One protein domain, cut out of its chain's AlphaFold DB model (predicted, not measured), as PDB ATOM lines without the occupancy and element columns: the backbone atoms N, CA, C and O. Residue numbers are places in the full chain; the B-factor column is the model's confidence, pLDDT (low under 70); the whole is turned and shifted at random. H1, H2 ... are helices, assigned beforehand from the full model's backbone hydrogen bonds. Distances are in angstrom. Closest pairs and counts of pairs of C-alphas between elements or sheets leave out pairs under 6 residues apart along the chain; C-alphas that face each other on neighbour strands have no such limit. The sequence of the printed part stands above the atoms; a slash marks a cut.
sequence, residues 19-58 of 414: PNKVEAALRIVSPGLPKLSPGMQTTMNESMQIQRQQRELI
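Overview. This is residues 19 to 58 of the 414 residues of an uncharacterized protein of Meyerozyma guilliermondii (strain ATCC 6260 / CBS 566 / DSM 6381 / JCM 1539 / NBRC 10279 / NRRL Y-324) (UniProt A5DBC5). One long helix, H2, makes most of the length; the short helix H1 sits near its first part, turned crosswise to it, and the loop of residues 30 to 37 joins the two in a loose hook. The last half of H2, residues 49 to 58, sticks out free. The 40 printed residues hold two named helices, H1 then H2, and no named strand: all helix. The whole is loose, with a radius of gyration of the C-alphas of 11.9 A, and elongated, spanning 36 by 20 by 16 A.

Arrangement. Start from H2, residues 38 to 58, and look across to H1, residues 21 to 29: they are near each other, with 6 pairs of C-alphas within 10 A, the closest at 8.4 A. In both helices every O i to N i+4 pair is within hydrogen-bond range.

Along the chain. Find C-alpha 38 at (-6.313, 1.636, -25.390); from there H2 runs 30.4 A, mainly along y, to C-alpha 58 at (-9.928, 31.581, -28.909). H1 begins at C-alpha 21, (-18.402, 8.485, -30.062), and runs 12.2 A toward lower z.

Size, cuts and confidence. The C-alphas of Gly 32 and Leu 57 are the two farthest apart, 36.2 A. The printed part has no cut, and the link from H1 to H2 is short, with 8 residues. Look at Pro 19 for the one pLDDT under 70.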
ATOM      1  N   PRO A  19     -21.137   5.307 -25.718       66.75
ATOM      2  CA  PRO A  19     -19.758   5.361 -25.235       66.75
ATOM      3  C   PRO A  19     -18.802   5.127 -26.417       66.75
ATOM      4  O   PRO A  19     -19.065   4.286 -27.271       66.75
ATOM      5  N   ASN A  20     -17.725   5.911 -26.499       75.56
ATOM      6  CA  ASN A  20     -16.774   5.942 -27.624       75.56
ATOM      7  C   ASN A  20     -17.329   6.518 -28.943       75.56
ATOM      8  O   ASN A  20     -17.125   5.960 -30.023       75.56
ATOM      9  N   LYS A  21     -17.947   7.708 -28.882       82.44
ATOM     10  CA  LYS A  21     -18.402   8.485 -30.062       82.44
ATOM     11  C   LYS A  21     -17.357   8.570 -31.179       82.44
ATOM     12  O   LYS A  21     -17.693   8.554 -32.358       82.44
ATOM     13  N   VAL A  22     -16.091   8.666 -30.792       80.69
ATOM     14  CA  VAL A  22     -14.954   8.808 -31.700       80.69
ATOM     15  C   VAL A  22     -14.669   7.519 -32.463       80.69
ATOM     16  O   VAL A  22     -14.479   7.554 -33.674       80.69
ATOM     17  N   GLU A  23     -14.700   6.377 -31.780       82.19
ATOM     18  CA  GLU A  23     -14.518   5.065 -32.404       82.19
ATOM     19  C   GLU A  23     -15.682   4.759 -33.356       82.19
ATOM     20  O   GLU A  23     -15.471   4.285 -34.471       82.19
ATOM     21  N   ALA A  24     -16.910   5.113 -32.957       83.00
ATOM     22  CA  ALA A  24     -18.082   5.009 -33.820       83.00
ATOM     23  C   ALA A  24     -17.950   5.897 -35.069       83.00
ATOM     24  O   ALA A  24     -18.180   5.425 -36.181       83.00
ATOM     25  N   ALA A  25     -17.522   7.153 -34.909       83.69
ATOM     26  CA  ALA A  25     -17.289   8.062 -36.027       83.69
ATOM     27  C   ALA A  25     -16.193   7.545 -36.972       83.69
ATOM     28  O   ALA A  25     -16.395   7.523 -38.183       83.69
ATOM     29  N   LEU A  26     -15.069   7.058 -36.438       83.81
ATOM     30  CA  LEU A  26     -13.992   6.465 -37.239       83.81
ATOM     31  C   LEU A  26     -14.447   5.213 -37.987       83.81
ATOM     32  O   LEU A  26     -14.081   5.026 -39.143       83.81
ATOM     33  N   ARG A  27     -15.282   4.378 -37.368       84.12
ATOM     34  CA  ARG A  27     -15.846   3.197 -38.029       84.12
ATOM     35  C   ARG A  27     -16.827   3.567 -39.145       84.12
ATOM     36  O   ARG A  27     -16.912   2.839 -40.128       84.12
ATOM     37  N   ILE A  28     -17.546   4.682 -39.009       84.44
ATOM     38  CA  ILE A  28     -18.435   5.202 -40.057       84.44
ATOM     39  C   ILE A  28     -17.623   5.788 -41.221       84.44
ATOM     40  O   ILE A  28     -17.943   5.523 -42.375       84.44
ATOM     41  N   VAL A  29     -16.580   6.572 -40.930       88.12
ATOM     42  CA  VAL A  29     -15.745   7.234 -41.952       88.12
ATOM     43  C   VAL A  29     -14.812   6.244 -42.657       88.12
ATOM     44  O   VAL A  29     -14.524   6.394 -43.841       88.12
ATOM     45  N   SER A  30     -14.368   5.215 -41.939       84.88
ATOM     46  CA  SER A  30     -13.403   4.213 -42.400       84.88
ATOM     47  C   SER A  30     -13.833   2.811 -41.940       84.88
ATOM     48  O   SER A  30     -13.269   2.251 -40.992       84.88
ATOM     49  N   PRO A  31     -14.859   2.226 -42.586       86.50
ATOM     50  CA  PRO A  31     -15.280   0.864 -42.289       86.50
ATOM     51  C   PRO A  31     -14.147  -0.109 -42.641       86.50
ATOM     52  O   PRO A  31     -13.698  -0.162 -43.781       86.50
ATOM     53  N   GLY A  32     -13.673  -0.866 -41.650       84.75
ATOM     54  CA  GLY A  32     -12.567  -1.824 -41.803       84.75
ATOM     55  C   GLY A  32     -11.293  -1.454 -41.043       84.75
ATOM     56  O   GLY A  32     -10.388  -2.279 -40.956       84.75
ATOM     57  N   LEU A  33     -11.230  -0.265 -40.438       85.69
ATOM     58  CA  LEU A  33     -10.117   0.079 -39.558       85.69
ATOM     59  C   LEU A  33     -10.181  -0.763 -38.263       85.69
ATOM     60  O   LEU A  33     -11.266  -0.890 -37.676       85.69
ATOM     61  N   PRO A  34      -9.061  -1.355 -37.805       85.00
ATOM     62  CA  PRO A  34      -9.019  -2.069 -36.532       85.00
ATOM     63  C   PRO A  34      -9.398  -1.143 -35.370       85.00
ATOM     64  O   PRO A  34      -9.193   0.072 -35.425       85.00
ATOM     65  N   LYS A  35      -9.970  -1.724 -34.307       86.62
ATOM     66  CA  LYS A  35     -10.315  -0.967 -33.098       86.62
ATOM     67  C   LYS A  35      -9.059  -0.294 -32.553       86.62
ATOM     68  O   LYS A  35      -8.000  -0.916 -32.489       86.62
ATOM     69  N   LEU A  36      -9.191   0.970 -32.161       85.75
ATOM     70  CA  LEU A  36      -8.073   1.724 -31.610       85.75
ATOM     71  C   LEU A  36      -7.562   1.029 -30.344       85.75
ATOM     72  O   LEU A  36      -8.362   0.657 -29.482       85.75
ATOM     73  N   SER A  37      -6.242   0.884 -30.218       92.19
ATOM     74  CA  SER A  37      -5.631   0.380 -28.986       92.19
ATOM     75  C   SER A  37      -5.955   1.312 -27.806       92.19
ATOM     76  O   SER A  37      -6.145   2.514 -28.019       92.19
ATOM     77  N   PRO A  38      -5.994   0.811 -26.557       88.50
ATOM     78  CA  PRO A  38      -6.313   1.636 -25.390       88.50
ATOM     79  C   PRO A  38      -5.423   2.881 -25.266       88.50
ATOM     80  O   PRO A  38      -5.924   3.964 -24.981       88.50
ATOM     81  N   GLY A  39      -4.126   2.759 -25.573       90.69
ATOM     82  CA  GLY A  39      -3.202   3.898 -25.584       90.69
ATOM     83  C   GLY A  39      -3.510   4.929 -26.676       90.69
ATOM     84  O   GLY A  39      -3.382   6.124 -26.458       90.69
ATOM     85  N   MET A  40      -3.991   4.503 -27.843       86.69
ATOM     86  CA  MET A  40      -4.394   5.445 -28.890       86.69
ATOM     87  C   MET A  40      -5.732   6.121 -28.561       86.69
ATOM     88  O   MET A  40      -5.934   7.287 -28.898       86.69
ATOM     89  N   GLN A  41      -6.628   5.428 -27.850       88.56
ATOM     90  CA  GLN A  41      -7.864   6.030 -27.340       88.56
ATOM     91  C   GLN A  41      -7.569   7.145 -26.327       88.56
ATOM     92  O   GLN A  41      -8.201   8.200 -26.396       88.56
ATOM     93  N   THR A  42      -6.597   6.959 -25.423       90.69
ATOM     94  CA  THR A  42      -6.211   8.009 -24.466       90.69
ATOM     95  C   THR A  42      -5.608   9.217 -25.174       90.69
ATOM     96  O   THR A  42      -6.071  10.331 -24.934       90.69
ATOM     97  N   THR A  43      -4.679   9.013 -26.114       91.19
ATOM     98  CA  THR A  43      -4.101  10.107 -26.916       91.19
ATOM     99  C   THR A  43      -5.169  10.858 -27.708       91.19
ATOM    100  O   THR A  43      -5.128  12.083 -27.812       91.19
ATOM    101  N   MET A  44      -6.162  10.153 -28.251       88.75
ATOM    102  CA  MET A  44      -7.242  10.787 -29.003       88.75
ATOM    103  C   MET A  44      -8.179  11.601 -28.101       88.75
ATOM    104  O   MET A  44      -8.605  12.694 -28.480       88.75
ATOM    105  N   ASN A  45      -8.457  11.113 -26.889       89.88
ATOM    106  CA  ASN A  45      -9.213  11.858 -25.880       89.88
ATOM    107  C   ASN A  45      -8.447  13.102 -25.406       89.88
ATOM    108  O   ASN A  45      -9.038  14.178 -25.304       89.88
ATOM    109  N   GLU A  46      -7.139  12.980 -25.185       91.44
ATOM    110  CA  GLU A  46      -6.262  14.099 -24.827       91.44
ATOM    111  C   GLU A  46      -6.209  15.141 -25.952       91.44
ATOM    112  O   GLU A  46      -6.420  16.329 -25.714       91.44
ATOM    113  N   SER A  47      -6.051  14.703 -27.204       93.50
ATOM    114  CA  SER A  47      -6.099  15.580 -28.379       93.50
ATOM    115  C   SER A  47      -7.426  16.345 -28.471       93.50
ATOM    116  O   SER A  47      -7.436  17.556 -28.708       93.50
ATOM    117  N   MET A  48      -8.553  15.679 -28.198       91.38
ATOM    118  CA  MET A  48      -9.868  16.324 -28.160       91.38
ATOM    119  C   MET A  48      -9.979  17.348 -27.022       91.38
ATOM    120  O   MET A  48     -10.578  18.414 -27.199       91.38
ATOM    121  N   GLN A  49      -9.403  17.050 -25.857       95.19
ATOM    122  CA  GLN A  49      -9.367  17.972 -24.724       95.19
ATOM    123  C   GLN A  49      -8.536  19.215 -25.049       95.19
ATOM    124  O   GLN A  49      -9.012  20.331 -24.826       95.19
ATOM    125  N   ILE A  50      -7.356  19.037 -25.646       93.75
ATOM    126  CA  ILE A  50      -6.499  20.137 -26.110       93.75
ATOM    127  C   ILE A  50      -7.252  20.994 -27.131       93.75
ATOM    128  O   ILE A  50      -7.282  22.218 -27.015       93.75
ATOM    129  N   GLN A  51      -7.940  20.372 -28.092       94.44
ATOM    130  CA  GLN A  51      -8.736  21.098 -29.081       94.44
ATOM    131  C   GLN A  51      -9.861  21.919 -28.431       94.44
ATOM    132  O   GLN A  51     -10.124  23.055 -28.840       94.44
ATOM    133  N   ARG A  52     -10.529  21.370 -27.407       94.62
ATOM    134  CA  ARG A  52     -11.563  22.093 -26.654       94.62
ATOM    135  C   ARG A  52     -10.968  23.292 -25.919       94.62
ATOM    136  O   ARG A  52     -11.521  24.382 -26.042       94.62
ATOM    137  N   GLN A  53      -9.845  23.105 -25.228       96.56
ATOM    138  CA  GLN A  53      -9.135  24.183 -24.536       96.56
ATOM    139  C   GLN A  53      -8.717  25.291 -25.508       96.56
ATOM    140  O   GLN A  53      -8.959  26.465 -25.250       96.56
ATOM    141  N   GLN A  54      -8.164  24.936 -26.672       96.19
ATOM    142  CA  GLN A  54      -7.801  25.910 -27.704       96.19
ATOM    143  C   GLN A  54      -9.016  26.688 -28.213       96.19
ATOM    144  O   GLN A  54      -8.958  27.911 -28.338       96.19
ATOM    145  N   ARG A  55     -10.137  26.005 -28.477       94.56
ATOM    146  CA  ARG A  55     -11.376  26.664 -28.907       94.56
ATOM    147  C   ARG A  55     -11.898  27.628 -27.840       94.56
ATOM    148  O   ARG A  55     -12.344  28.716 -28.191       94.56
ATOM    149  N   GLU A  56     -11.835  27.245 -26.570       95.88
ATOM    150  CA  GLU A  56     -12.239  28.091 -25.447       95.88
ATOM    151  C   GLU A  56     -11.337  29.321 -25.308       95.88
ATOM    152  O   GLU A  56     -11.846  30.434 -25.212       95.88
ATOM    153  N   LEU A  57     -10.015  29.155 -25.411       93.44
ATOM    154  CA  LEU A  57      -9.061  30.268 -25.397       93.44
ATOM    155  C   LEU A  57      -9.300  31.249 -26.552       93.44
ATOM    156  O   LEU A  57      -9.255  32.462 -26.354       93.44
ATOM    157  N   ILE A  58      -9.591  30.742 -27.752       91.75
ATOM    158  CA  ILE A  58      -9.928  31.581 -28.909       91.75
ATOM    159  C   ILE A  58     -11.255  32.312 -28.678       91.75
ATOM    160  O   ILE A  58     -11.344  33.508 -28.947       91.75
TER     161      ILE A  58